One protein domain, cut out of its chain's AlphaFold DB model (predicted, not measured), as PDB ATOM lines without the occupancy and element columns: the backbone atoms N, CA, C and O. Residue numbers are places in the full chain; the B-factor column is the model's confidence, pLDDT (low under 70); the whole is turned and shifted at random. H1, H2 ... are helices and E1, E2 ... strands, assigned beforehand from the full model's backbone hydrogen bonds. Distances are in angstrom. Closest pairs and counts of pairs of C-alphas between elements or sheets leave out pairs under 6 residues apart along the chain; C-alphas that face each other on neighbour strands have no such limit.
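What this domain is: This is residues 2 to 104 of the 205 residues of an uncharacterized protein of Pseudomonas gingeri (UniProt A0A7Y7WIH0). Little regular structure is here: three antiparallel two-stranded hairpins spread along a loop-rich chain, E1-E2 near the middle, E3-E4 farthest out, E5-E6 elsewhere, with helix H2 apart from them. The 103 printed residues hold six named strands, then two named helices, class mixed, with 41 residues in named elements. It is only just compact, close to loose: radius of gyration of the C-alphas 15.0 A, spans 41 by 33 by 32 A.

How they stand to each other: Start at hairpin E1, residues 2 to 5, and E2, 17 to 21: N 3 and O 20 are 2.8 A apart. E2 runs on into E3, 24 to 29, at 81 degrees; in hairpin E3 and E4, 35 to 39, N 28 and O 36 are 2.8 A apart. In hairpin E5, 59 to 61, and E6, 67 to 69, N 60 and O 68 are 2.8 A apart. Near E1 find H1, 78 to 81: the closest C-alphas, Gly 5 and Gly 79, are 6.6 A apart. H2, 92 to 102, is only just apart from E2, closest 8.3 A; every O i to N i+4 pair in H2 is within hydrogen-bond range, and H1 is too short for one.

Where its parts are: Find C-alpha 2 at (290.057, 274.112, 202.013), where E1 begins. E3 measures 13.8 A, and H2 runs 15.1 A to C-alpha 102 at (281.966, 264.299, 190.819).

The domain as a whole: The farthest C-alphas, Asn 31 and Gln 104, are 44.5 A apart. The printed part has no cut, the links E1 to E2 and E4 to E5 are long, and no printed residue is under 70 in pLDDT.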
ATOM      1  N   TRP A   2     291.211 274.997 201.869       92.50
ATOM      2  CA  TRP A   2     290.057 274.112 202.013       92.50
ATOM      3  C   TRP A   2     289.221 274.570 203.203       92.50
ATOM      4  O   TRP A   2     289.783 274.931 204.239       92.50
ATOM      5  N   ILE A   3     287.902 274.603 203.037       90.62
ATOM      6  CA  ILE A   3     286.953 274.997 204.077       90.62
ATOM      7  C   ILE A   3     286.121 273.772 204.426       90.62
ATOM      8  O   ILE A   3     285.450 273.209 203.566       90.62
ATOM      9  N   LEU A   4     286.192 273.374 205.690       89.94
ATOM     10  CA  LEU A   4     285.412 272.291 206.274       89.94
ATOM     11  C   LEU A   4     284.382 272.898 207.224       89.94
ATOM     12  O   LEU A   4     284.675 273.866 207.930       89.94
ATOM     13  N   GLY A   5     283.190 272.319 207.247       88.75
ATOM     14  CA  GLY A   5     282.089 272.788 208.074       88.75
ATOM     15  C   GLY A   5     281.319 271.642 208.707       88.75
ATOM     16  O   GLY A   5     281.512 270.473 208.384       88.75
ATOM     17  N   GLN A   6     280.413 271.998 209.607       89.69
ATOM     18  CA  GLN A   6     279.415 271.091 210.154       89.69
ATOM     19  C   GLN A   6     278.177 271.907 210.533       89.69
ATOM     20  O   GLN A   6     278.298 272.969 211.155       89.69
ATOM     21  N   ILE A   7     276.988 271.443 210.139       88.25
ATOM     22  CA  ILE A   7     275.727 272.093 210.516       88.25
ATOM     23  C   ILE A   7     275.249 271.513 211.842       88.25
ATOM     24  O   ILE A   7     274.987 270.317 211.942       88.25
ATOM     25  N   PHE A   8     275.056 272.398 212.817       87.69
ATOM     26  CA  PHE A   8     274.334 272.122 214.054       87.69
ATOM     27  C   PHE A   8     272.990 272.846 214.023       87.69
ATOM     28  O   PHE A   8     272.916 274.024 213.663       87.69
ATOM     29  N   SER A   9     271.930 272.142 214.402       87.44
ATOM     30  CA  SER A   9     270.572 272.670 214.489       87.44
ATOM     31  C   SER A   9     269.882 272.155 215.759       87.44
ATOM     32  O   SER A   9     270.357 271.188 216.359       87.44
ATOM     33  N   PRO A  10     268.736 272.735 216.161       90.69
ATOM     34  CA  PRO A  10     267.921 272.183 217.246       90.69
ATOM     35  C   PRO A  10     267.440 270.742 217.008       90.69
ATOM     36  O   PRO A  10     267.053 270.071 217.958       90.69
ATOM     37  N   TRP A  11     267.466 270.265 215.760       91.25
ATOM     38  CA  TRP A  11     267.004 268.931 215.354       91.25
ATOM     39  C   TRP A  11     268.139 267.903 215.261       91.25
ATOM     40  O   TRP A  11     267.910 266.759 214.883       91.25
ATOM     41  N   GLY A  12     269.371 268.312 215.577       90.81
ATOM     42  CA  GLY A  12     270.559 267.471 215.517       90.81
ATOM     43  C   GLY A  12     271.686 268.093 214.699       90.81
ATOM     44  O   GLY A  12     271.644 269.266 214.306       90.81
ATOM     45  N   ALA A  13     272.706 267.281 214.436       90.88
ATOM     46  CA  ALA A  13     273.854 267.649 213.622       90.88
ATOM     47  C   ALA A  13     273.848 266.883 212.294       90.88
ATOM     48  O   ALA A  13     273.457 265.714 212.237       90.88
ATOM     49  N   LEU A  14     274.295 267.550 211.233       92.25
ATOM     50  CA  LEU A  14     274.720 266.860 210.018       92.25
ATOM     51  C   LEU A  14     276.170 266.393 210.183       92.25
ATOM     52  O   LEU A  14     276.905 266.965 211.004       92.25
ATOM     53  N   PRO A  15     276.596 265.370 209.420       92.19
ATOM     54  CA  PRO A  15     278.000 265.015 209.376       92.19
ATOM     55  C   PRO A  15     278.843 266.218 208.936       92.19
ATOM     56  O   PRO A  15     278.339 267.156 208.299       92.19
ATOM     57  N   PRO A  16     280.131 266.219 209.286       91.75
ATOM     58  CA  PRO A  16     281.045 267.177 208.712       91.75
ATOM     59  C   PRO A  16     281.090 267.064 207.194       91.75
ATOM     60  O   PRO A  16     280.992 265.973 206.632       91.75
ATOM     61  N   GLY A  17     281.289 268.203 206.544       91.75
ATOM     62  CA  GLY A  17     281.352 268.286 205.095       91.75
ATOM     63  C   GLY A  17     282.455 269.205 204.610       91.75
ATOM     64  O   GLY A  17     282.884 270.134 205.303       91.75
ATOM     65  N   LEU A  18     282.882 268.958 203.375       90.44
ATOM     66  CA  LEU A  18     283.698 269.893 202.622       90.44
ATOM     67  C   LEU A  18     282.797 270.982 202.037       90.44
ATOM     68  O   LEU A  18     281.885 270.700 201.268       90.44
ATOM     69  N   ASP A  19     283.040 272.220 202.447       88.81
ATOM     70  CA  ASP A  19     282.209 273.378 202.117       88.81
ATOM     71  C   ASP A  19     282.729 274.068 200.849       88.81
ATOM     72  O   ASP A  19     282.016 274.231 199.861       88.81
ATOM     73  N   ALA A  20     284.026 274.391 200.816       89.81
ATOM     74  CA  ALA A  20     284.624 275.065 199.668       89.81
ATOM     75  C   ALA A  20     286.112 274.781 199.479       89.81
ATOM     76  O   ALA A  20     286.852 274.475 200.418       89.81
ATOM     77  N   ARG A  21     286.571 275.008 198.246       92.50
ATOM     78  CA  ARG A  21     287.984 275.219 197.922       92.50
ATOM     79  C   ARG A  21     288.153 276.638 197.414       92.50
ATOM     80  O   ARG A  21     287.576 277.016 196.397       92.50
ATOM     81  N   ILE A  22     288.969 277.411 198.115       91.88
ATOM     82  CA  ILE A  22     289.363 278.757 197.714       91.88
ATOM     83  C   ILE A  22     290.803 278.712 197.227       91.88
ATOM     84  O   ILE A  22     291.743 278.555 198.012       91.88
ATOM     85  N   GLU A  23     290.983 278.853 195.924       93.94
ATOM     86  CA  GLU A  23     292.289 279.097 195.330       93.94
ATOM     87  C   GLU A  23     292.610 280.580 195.476       93.94
ATOM     88  O   GLU A  23     291.925 281.439 194.925       93.94
ATOM     89  N   VAL A  24     293.628 280.898 196.270       92.69
ATOM     90  CA  VAL A  24     293.976 282.285 196.575       92.69
ATOM     91  C   VAL A  24     294.890 282.814 195.478       92.69
ATOM     92  O   VAL A  24     295.993 282.311 195.289       92.69
ATOM     93  N   LYS A  25     294.436 283.852 194.775       94.06
ATOM     94  CA  LYS A  25     295.225 284.579 193.778       94.06
ATOM     95  C   LYS A  25     296.241 285.509 194.438       94.06
ATOM     96  O   LYS A  25     297.379 285.593 193.999       94.06
ATOM     97  N   HIS A  26     295.794 286.261 195.442       92.62
ATOM     98  CA  HIS A  26     296.588 287.279 196.127       92.62
ATOM     99  C   HIS A  26     296.046 287.514 197.544       92.62
ATOM    100  O   HIS A  26     294.850 287.331 197.788       92.62
ATOM    101  N   VAL A  27     296.911 287.940 198.466       92.81
ATOM    102  CA  VAL A  27     296.544 288.310 199.840       92.81
ATOM    103  C   VAL A  27     296.787 289.800 200.046       92.81
ATOM    104  O   VAL A  27     297.917 290.268 199.975       92.81
ATOM    105  N   GLU A  28     295.724 290.550 200.311       93.81
ATOM    106  CA  GLU A  28     295.800 291.967 200.662       93.81
ATOM    107  C   GLU A  28     295.820 292.132 202.182       93.81
ATOM    108  O   GLU A  28     295.136 291.406 202.905       93.81
ATOM    109  N   LYS A  29     296.558 293.127 202.671       89.94
ATOM    110  CA  LYS A  29     296.474 293.570 204.062       89.94
ATOM    111  C   LYS A  29     295.651 294.851 204.101       89.94
ATOM    112  O   LYS A  29     296.017 295.828 203.454       89.94
ATOM    113  N   SER A  30     294.529 294.845 204.809       84.75
ATOM    114  CA  SER A  30     293.714 296.047 204.982       84.75
ATOM    115  C   SER A  30     294.326 296.984 206.026       84.75
ATOM    116  O   SER A  30     295.151 296.582 206.849       84.75
ATOM    117  N   ASN A  31     293.899 298.249 206.004       83.19
ATOM    118  CA  ASN A  31     294.389 299.296 206.909       83.19
ATOM    119  C   ASN A  31     294.151 298.973 208.398       83.19
ATOM    120  O   ASN A  31     294.861 299.486 209.253       83.19
ATOM    121  N   ASP A  32     293.188 298.100 208.710       86.75
ATOM    122  CA  ASP A  32     292.902 297.593 210.060       86.75
ATOM    123  C   ASP A  32     293.734 296.347 210.436       86.75
ATOM    124  O   ASP A  32     293.459 295.684 211.434       86.75
ATOM    125  N   GLY A  33     294.739 295.996 209.627       83.62
ATOM    126  CA  GLY A  33     295.648 294.875 209.862       83.62
ATOM    127  C   GLY A  33     295.085 293.498 209.504       83.62
ATOM    128  O   GLY A  33     295.818 292.512 209.618       83.62
ATOM    129  N   LYS A  34     293.829 293.405 209.049       87.12
ATOM    130  CA  LYS A  34     293.231 292.133 208.624       87.12
ATOM    131  C   LYS A  34     293.789 291.681 207.276       87.12
ATOM    132  O   LYS A  34     294.188 292.480 206.432       87.12
ATOM    133  N   LEU A  35     293.805 290.367 207.075       87.50
ATOM    134  CA  LEU A  35     294.146 289.766 205.792       87.50
ATOM    135  C   LEU A  35     292.873 289.538 204.981       87.50
ATOM    136  O   LEU A  35     291.893 288.984 205.484       87.50
ATOM    137  N   ARG A  36     292.904 289.937 203.712       88.31
ATOM    138  CA  ARG A  36     291.867 289.650 202.725       88.31
ATOM    139  C   ARG A  36     292.445 288.730 201.658       88.31
ATOM    140  O   ARG A  36     293.399 289.074 200.970       88.31
ATOM    141  N   PHE A  37     291.832 287.566 201.507       89.50
ATOM    142  CA  PHE A  37     292.212 286.575 200.508       89.50
ATOM    143  C   PHE A  37     291.378 286.796 199.247       89.50
ATOM    144  O   PHE A  37     290.153 286.675 199.283       89.50
ATOM    145  N   ILE A  38     292.029 287.137 198.138       90.31
ATOM    146  CA  ILE A  38     291.371 287.333 196.845       90.31
ATOM    147  C   ILE A  38     291.357 285.996 196.106       90.31
ATOM    148  O   ILE A  38     292.411 285.459 195.763       90.31
ATOM    149  N   ALA A  39     290.166 285.452 195.878       91.50
ATOM    150  CA  ALA A  39     289.964 284.160 195.233       91.50
ATOM    151  C   ALA A  39     290.188 284.217 193.708       91.50
ATOM    152  O   ALA A  39     289.896 285.223 193.058       91.50
ATOM    153  N   THR A  40     290.670 283.123 193.115       92.88
ATOM    154  CA  THR A  40     290.641 282.905 191.662       92.88
ATOM    155  C   THR A  40     289.249 282.432 191.222       92.88
ATOM    156  O   THR A  40     288.445 281.957 192.027       92.88
ATOM    157  N   ARG A  41     288.997 282.464 189.906       89.44
ATOM    158  CA  ARG A  41     287.791 281.894 189.275       89.44
ATOM    159  C   ARG A  41     287.657 280.367 189.406       89.44
ATOM    160  O   ARG A  41     286.618 279.833 189.044       89.44
ATOM    161  N   HIS A  42     288.709 279.682 189.848       89.94
ATOM    162  CA  HIS A  42     288.737 278.227 190.029       89.94
ATOM    163  C   HIS A  42     288.309 277.811 191.446       89.94
ATOM    164  O   HIS A  42     288.203 276.623 191.741       89.94
ATOM    165  N   SER A  43     288.021 278.789 192.310       89.38
ATOM    166  CA  SER A  43     287.395 278.549 193.608       89.38
ATOM    167  C   SER A  43     285.945 278.102 193.437       89.38
ATOM    168  O   SER A  43     285.231 278.610 192.571       89.38
ATOM    169  N   HIS A  44     285.486 277.194 194.292       86.00
ATOM    170  CA  HIS A  44     284.121 276.677 194.236       86.00
ATOM    171  C   HIS A  44     283.597 276.287 195.617       86.00
ATOM    172  O   HIS A  44     284.347 275.850 196.494       86.00
ATOM    173  N   TRP A  45     282.281 276.417 195.756       86.75
ATOM    174  CA  TRP A  45     281.489 275.845 196.839       86.75
ATOM    175  C   TRP A  45     281.009 274.465 196.412       86.75
ATOM    176  O   TRP A  45     280.678 274.258 195.240       86.75
ATOM    177  N   PHE A  46     280.990 273.533 197.351       89.25
ATOM    178  CA  PHE A  46     280.590 272.162 197.107       89.25
ATOM    179  C   PHE A  46     279.195 271.887 197.657       89.25
ATOM    180  O   PHE A  46     278.805 272.444 198.686       89.25
ATOM    181  N   PRO A  47     278.447 270.982 197.010       91.62
ATOM    182  CA  PRO A  47     277.341 270.313 197.665       91.62
ATOM    183  C   PRO A  47     277.788 269.640 198.970       91.62
ATOM    184  O   PRO A  47     278.922 269.169 199.090       91.62
ATOM    185  N   LEU A  48     276.875 269.557 199.930       93.19
ATOM    186  CA  LEU A  48     277.107 268.855 201.181       93.19
ATOM    187  C   LEU A  48     277.317 267.362 200.912       93.19
ATOM    188  O   LEU A  48     276.516 266.708 200.245       93.19
ATOM    189  N   SER A  49     278.402 266.837 201.459       93.69
ATOM    190  CA  SER A  49     278.759 265.422 201.455       93.69
ATOM    191  C   SER A  49     279.419 265.089 202.784       93.69
ATOM    192  O   SER A  49     280.042 265.959 203.393       93.69
ATOM    193  N   ASP A  50     279.274 263.847 203.232       93.56
ATOM    194  CA  ASP A  50     279.920 263.381 204.453       93.56
ATOM    195  C   ASP A  50     281.420 263.148 204.208       93.56
ATOM    196  O   ASP A  50     281.800 262.362 203.338       93.56
ATOM    197  N   VAL A  51     282.271 263.841 204.970       93.06
ATOM    198  CA  VAL A  51     283.735 263.659 204.947       93.06
ATOM    199  C   VAL A  51     284.277 262.996 206.211       93.06
ATOM    200  O   VAL A  51     285.490 262.966 206.406       93.06
ATOM    201  N   SER A  52     283.418 262.436 207.065       91.12
ATOM    202  CA  SER A  52     283.812 261.790 208.328       91.12
ATOM    203  C   SER A  52     284.877 260.716 208.131       91.12
ATOM    204  O   SER A  52     285.755 260.571 208.969       91.12
ATOM    205  N   GLN A  53     284.834 260.005 207.000       90.38
ATOM    206  CA  GLN A  53     285.806 258.964 206.655       90.38
ATOM    207  C   GLN A  53     287.110 259.511 206.054       90.38
ATOM    208  O   GLN A  53     288.094 258.794 206.013       90.38
ATOM    209  N   VAL A  54     287.132 260.766 205.595       92.56
ATOM    210  CA  VAL A  54     288.311 261.401 204.974       92.56
ATOM    211  C   VAL A  54     289.150 262.140 206.013       92.56
ATOM    212  O   VAL A  54     290.366 262.231 205.896       92.56
ATOM    213  N   LEU A  55     288.507 262.699 207.041       90.94
ATOM    214  CA  LEU A  55     289.181 263.510 208.058       90.94
ATOM    215  C   LEU A  55     290.297 262.788 208.825       90.94
ATOM    216  O   LEU A  55     291.299 263.454 209.094       90.94
ATOM    217  N   PRO A  56     290.168 261.493 209.188       91.00
ATOM    218  CA  PRO A  56     291.240 260.766 209.863       91.00
ATOM    219  C   PRO A  56     292.520 260.655 209.024       91.00
ATOM    220  O   PRO A  56     293.606 260.620 209.596       91.00
ATOM    221  N   ASP A  57     292.395 260.676 207.694       93.31
ATOM    222  CA  ASP A  57     293.519 260.567 206.755       93.31
ATOM    223  C   ASP A  57     294.223 261.912 206.514       93.31
ATOM    224  O   ASP A  57     295.245 261.984 205.832       93.31
ATOM    225  N   LEU A  58     293.680 263.010 207.050       94.19
ATOM    226  CA  LEU A  58     294.277 264.327 206.894       94.19
ATOM    227  C   LEU A  58     295.328 264.589 207.962       94.19
ATOM    228  O   LEU A  58     295.088 264.498 209.167       94.19
ATOM    229  N   GLU A  59     296.475 265.070 207.503       95.50
ATOM    230  CA  GLU A  59     297.582 265.478 208.352       95.50
ATOM    231  C   GLU A  59     297.897 266.962 208.174       95.50
ATOM    232  O   GLU A  59     297.706 267.557 207.111       95.50
ATOM    233  N   SER A  60     298.412 267.572 209.236       94.50
ATOM    234  CA  SER A  60     298.833 268.965 209.272       94.50
ATOM    235  C   SER A  60     300.321 269.103 209.559       94.50
ATOM    236  O   SER A  60     300.895 268.348 210.345       94.50
ATOM    237  N   VAL A  61     300.932 270.118 208.953       96.06
ATOM    238  CA  VAL A  61     302.336 270.474 209.145       96.06
ATOM    239  C   VAL A  61     302.419 271.687 210.062       96.06
ATOM    240  O   VAL A  61     301.810 272.732 209.827       96.06
ATOM    241  N   THR A  62     303.177 271.543 211.142       91.94
ATOM    242  CA  THR A  62     303.470 272.644 212.069       91.94
ATOM    243  C   THR A  62     304.554 273.566 211.510       91.94
ATOM    244  O   THR A  62     305.310 273.184 210.624       91.94
ATOM    245  N   GLY A  63     304.717 274.762 212.088       88.88
ATOM    246  CA  GLY A  63     305.807 275.675 211.706       88.88
ATOM    247  C   GLY A  63     307.223 275.105 211.903       88.88
ATOM    248  O   GLY A  63     308.167 275.619 211.322       88.88
ATOM    249  N   GLN A  64     307.372 274.030 212.686       91.44
ATOM    250  CA  GLN A  64     308.630 273.297 212.880       91.44
ATOM    251  C   GLN A  64     308.781 272.099 211.922       91.44
ATOM    252  O   GLN A  64     309.668 271.273 212.117       91.44
ATOM    253  N   GLY A  65     307.886 271.939 210.943       91.88
ATOM    254  CA  GLY A  65     307.904 270.827 209.987       91.88
ATOM    255  C   GLY A  65     307.373 269.495 210.531       91.88
ATOM    256  O   GLY A  65     307.356 268.509 209.803       91.88
ATOM    257  N   ARG A  66     306.917 269.431 211.791       93.50
ATOM    258  CA  ARG A  66     306.335 268.199 212.353       93.50
ATOM    259  C   ARG A  66     304.951 267.934 211.773       93.50
ATOM    260  O   ARG A  66     304.118 268.849 211.778       93.50
ATOM    261  N   ILE A  67     304.717 266.685 211.388       95.06
ATOM    262  CA  ILE A  67     303.433 266.170 210.914       95.06
ATOM    263  C   ILE A  67     302.595 265.726 212.117       95.06
ATOM    264  O   ILE A  67     303.109 265.122 213.057       95.06
ATOM    265  N   ASN A  68     301.314 266.084 212.124       92.75
ATOM    266  CA  ASN A  68     300.344 265.656 213.128       92.75
ATOM    267  C   ASN A  68     299.013 265.329 212.450       92.75
ATOM    268  O   ASN A  68     298.654 266.055 211.520       92.75
ATOM    269  N   PRO A  69     298.218 264.385 212.981       91.81
ATOM    270  CA  PRO A  69     296.827 264.236 212.571       91.81
ATOM    271  C   PRO A  69     296.112 265.587 212.638       91.81
ATOM    272  O   PRO A  69     296.227 266.308 213.641       91.81
ATOM    273  N   LEU A  70     295.411 265.952 211.563       90.25
ATOM    274  CA  LEU A  70     294.632 267.187 211.503       90.25
ATOM    275  C   LEU A  70     293.535 267.161 212.572       90.25
ATOM    276  O   LEU A  70     293.276 268.170 213.232       90.25
ATOM    277  N   PHE A  71     292.924 265.992 212.752       85.31
ATOM    278  CA  PHE A  71     291.811 265.770 213.655       85.31
ATOM    279  C   PHE A  71     292.175 264.696 214.683       85.31
ATOM    280  O   PHE A  71     292.205 263.508 214.386       85.31
ATOM    281  N   LYS A  72     292.531 265.137 215.895       80.31
ATOM    282  CA  LYS A  72     293.035 264.257 216.967       80.31
ATOM    283  C   LYS A  72     291.936 263.592 217.792       80.31
ATOM    284  O   LYS A  72     292.197 262.573 218.416       80.31
ATOM    285  N   ASP A  73     290.758 264.203 217.832       81.44
ATOM    286  CA  ASP A  73     289.609 263.735 218.602       81.44
ATOM    287  C   ASP A  73     288.417 263.576 217.650       81.44
ATOM    288  O   ASP A  73     287.816 264.590 217.285       81.44
ATOM    289  N   PRO A  74     288.109 262.337 217.221       73.94
ATOM    290  CA  PRO A  74     286.988 262.037 216.336       73.94
ATOM    291  C   PRO A  74     285.626 262.517 216.854       73.94
ATOM    292  O   PRO A  74     284.748 262.836 216.055       73.94
ATOM    293  N   GLU A  75     285.460 262.604 218.178       76.12
ATOM    294  CA  GLU A  75     284.193 262.954 218.830       76.12
ATOM    295  C   GLU A  75     284.019 264.474 219.003       76.12
ATOM    296  O   GLU A  75     282.922 264.970 219.283       76.12
ATOM    297  N   ALA A  76     285.091 265.255 218.837       78.12
ATOM    298  CA  ALA A  76     285.029 266.703 218.974       78.12
ATOM    299  C   ALA A  76     284.350 267.355 217.754       78.12
ATOM    300  O   ALA A  76     284.728 267.084 216.621       78.12
ATOM    301  N   PRO A  77     283.434 268.325 217.925       79.19
ATOM    302  CA  PRO A  77     282.893 269.086 216.800       79.19
ATOM    303  C   PRO A  77     283.992 269.709 215.932       79.19
ATOM    304  O   PRO A  77     284.888 270.394 216.443       79.19
ATOM    305  N   ILE A  78     283.891 269.580 214.606       81.69
ATOM    306  CA  ILE A  78     284.906 270.129 213.684       81.69
ATOM    307  C   ILE A  78     285.057 271.630 213.840       81.69
ATOM    308  O   ILE A  78     286.169 272.158 213.837       81.69
ATOM    309  N   GLY A  79     283.935 272.320 214.051       76.06
ATOM    310  CA  GLY A  79     283.916 273.755 214.297       76.06
ATOM    311  C   GLY A  79     284.680 274.178 215.551       76.06
ATOM    312  O   GLY A  79     284.894 275.369 215.720       76.06
ATOM    313  N   ARG A  80     285.095 273.252 216.429       77.50
ATOM    314  CA  ARG A  80     286.020 273.498 217.544       77.50
ATOM    315  C   ARG A  80     287.452 273.118 217.169       77.50
ATOM    316  O   ARG A  80     288.366 273.903 217.411       77.50
ATOM    317  N   SER A  81     287.647 271.955 216.554       78.19
ATOM    318  CA  SER A  81     288.982 271.436 216.219       78.19
ATOM    319  C   SER A  81     289.679 272.210 215.092       78.19
ATOM    320  O   SER A  81     290.901 272.360 215.117       78.19
ATOM    321  N   LEU A  82     288.920 272.760 214.137       83.31
ATOM    322  CA  LEU A  82     289.431 273.428 212.928       83.31
ATOM    323  C   LEU A  82     289.134 274.938 212.883       83.31
ATOM    324  O   LEU A  82     289.042 275.530 211.811       83.31
ATOM    325  N   GLN A  83     289.017 275.597 214.041       81.62
ATOM    326  CA  GLN A  83     288.744 277.047 214.107       81.62
ATOM    327  C   GLN A  83     289.849 277.928 213.526       81.62
ATOM    328  O   GLN A  83     289.609 279.079 213.170       81.62
ATOM    329  N   SER A  84     291.077 277.419 213.479       84.19
ATOM    330  CA  SER A  84     292.232 278.161 212.987       84.19
ATOM    331  C   SER A  84     292.838 277.455 211.791       84.19
ATOM    332  O   SER A  84     292.834 276.228 211.706       84.19
ATOM    333  N   MET A  85     293.383 278.251 210.872       88.44
ATOM    334  CA  MET A  85     294.015 277.743 209.662       88.44
ATOM    335  C   MET A  85     295.136 276.755 210.011       88.44
ATOM    336  O   MET A  85     295.898 276.952 210.965       88.44
ATOM    337  N   ARG A  86     295.213 275.674 209.238       91.00
ATOM    338  CA  ARG A  86     296.253 274.648 209.319       91.00
ATOM    339  C   ARG A  86     296.832 274.448 207.930       91.00
ATOM    340  O   ARG A  86     296.100 274.499 206.943       91.00
ATOM    341  N   LEU A  87     298.139 274.236 207.867       94.06
ATOM    342  CA  LEU A  87     298.789 273.782 206.649       94.06
ATOM    343  C   LEU A  87     298.621 272.266 206.581       94.06
ATOM    344  O   LEU A  87     298.986 271.589 207.538       94.06
ATOM    345  N   LEU A  88     298.048 271.750 205.498       95.19
ATOM    346  CA  LEU A  88     297.948 270.308 205.280       95.19
ATOM    347  C   LEU A  88     299.282 269.758 204.768       95.19
ATOM    348  O   LEU A  88     299.975 270.450 204.024       95.19
ATOM    349  N   ALA A  89     299.619 268.528 205.158       96.00
ATOM    350  CA  ALA A  89     300.770 267.812 204.602       96.00
ATOM    351  C   ALA A  89     300.511 267.389 203.149       96.00
ATOM    352  O   ALA A  89     301.378 267.550 202.297       96.00
ATOM    353  N   SER A  90     299.290 266.933 202.868       95.56
ATOM    354  CA  SER A  90     298.781 266.689 201.522       95.56
ATOM    355  C   SER A  90     297.285 267.018 201.445       95.56
ATOM    356  O   SER A  90     296.573 266.973 202.451       95.56
ATOM    357  N   ALA A  91     296.818 267.379 200.248       94.38
ATOM    358  CA  ALA A  91     295.401 267.543 199.938       94.38
ATOM    359  C   ALA A  91     294.788 266.304 199.259       94.38
ATOM    360  O   ALA A  91     293.572 266.287 199.071       94.38
ATOM    361  N   ASP A  92     295.587 265.284 198.928       96.19
ATOM    362  CA  ASP A  92     295.157 264.136 198.116       96.19
ATOM    363  C   ASP A  92     293.887 263.446 198.645       96.19
ATOM    364  O   ASP A  92     292.992 263.208 197.835       96.19
ATOM    365  N   PRO A  93     293.700 263.214 199.965       95.62
ATOM    366  CA  PRO A  93     292.468 262.585 200.454       95.62
ATOM    367  C   PRO A  93     291.207 263.416 200.163       95.62
ATOM    368  O   PRO A  93     290.140 262.870 199.875       95.62
ATOM    369  N   LEU A  94     291.317 264.751 200.192       94.50
ATOM    370  CA  LEU A  94     290.215 265.644 199.816       94.50
ATOM    371  C   LEU A  94     289.966 265.607 198.307       94.50
ATOM    372  O   LEU A  94     288.814 265.607 197.877       94.50
ATOM    373  N   GLU A  95     291.027 265.590 197.502       94.25
ATOM    374  CA  GLU A  95     290.911 265.546 196.043       94.25
ATOM    375  C   GLU A  95     290.327 264.218 195.553       94.25
ATOM    376  O   GLU A  95     289.442 264.223 194.696       94.25
ATOM    377  N   GLU A  96     290.732 263.096 196.146       94.31
ATOM    378  CA  GLU A  96     290.164 261.781 195.856       94.31
ATOM    379  C   GLU A  96     288.676 261.732 196.216       94.31
ATOM    380  O   GLU A  96     287.847 261.298 195.407       94.31
ATOM    381  N   HIS A  97     288.310 262.242 197.400       92.62
ATOM    382  CA  HIS A  97     286.911 262.345 197.810       92.62
ATOM    383  C   HIS A  97     286.084 263.118 196.784       92.62
ATOM    384  O   HIS A  97     285.044 262.639 196.338       92.62
ATOM    385  N   LEU A  98     286.579 264.269 196.332       90.38
ATOM    386  CA  LEU A  98     285.918 265.069 195.302       90.38
ATOM    387  C   LEU A  98     285.825 264.374 193.952       90.38
ATOM    388  O   LEU A  98     284.795 264.491 193.287       90.38
ATOM    389  N   GLY A  99     286.868 263.639 193.566       90.75
ATOM    390  CA  GLY A  99     286.847 262.783 192.388       90.75
ATOM    391  C   GLY A  99     285.661 261.822 192.442       90.75
ATOM    392  O   GLY A  99     284.875 261.771 191.496       90.75
ATOM    393  N   ARG A 100     285.448 261.157 193.586       89.50
ATOM    394  CA  ARG A 100     284.297 260.262 193.795       89.50
ATOM    395  C   ARG A 100     282.959 261.001 193.747       89.50
ATOM    396  O   ARG A 100     282.042 260.532 193.073       89.50
ATOM    397  N   LEU A 101     282.839 262.157 194.406       85.50
ATOM    398  CA  LEU A 101     281.590 262.936 194.401       85.50
ATOM    399  C   LEU A 101     281.218 263.441 193.005       85.50
ATOM    400  O   LEU A 101     280.038 263.506 192.676       85.50
ATOM    401  N   SER A 102     282.207 263.782 192.173       84.75
ATOM    402  CA  SER A 102     281.966 264.299 190.819       84.75
ATOM    403  C   SER A 102     281.261 263.298 189.894       84.75
ATOM    404  O   SER A 102     280.661 263.697 188.897       84.75
ATOM    405  N   LEU A 103     281.299 262.007 190.245       86.56
ATOM    406  CA  LEU A 103     280.643 260.919 189.521       86.56
ATOM    407  C   LEU A 103     279.211 260.658 190.004       86.56
ATOM    408  O   LEU A 103     278.475 259.906 189.364       86.56
ATOM    409  N   GLN A 104     278.810 261.244 191.133       86.56
ATOM    410  CA  GLN A 104     277.500 261.021 191.724       86.56
ATOM    411  C   GLN A 104     276.513 262.125 191.327       86.56
ATOM    412  O   GLN A 104     276.870 263.306 191.293       86.56
TER     413      GLN A 104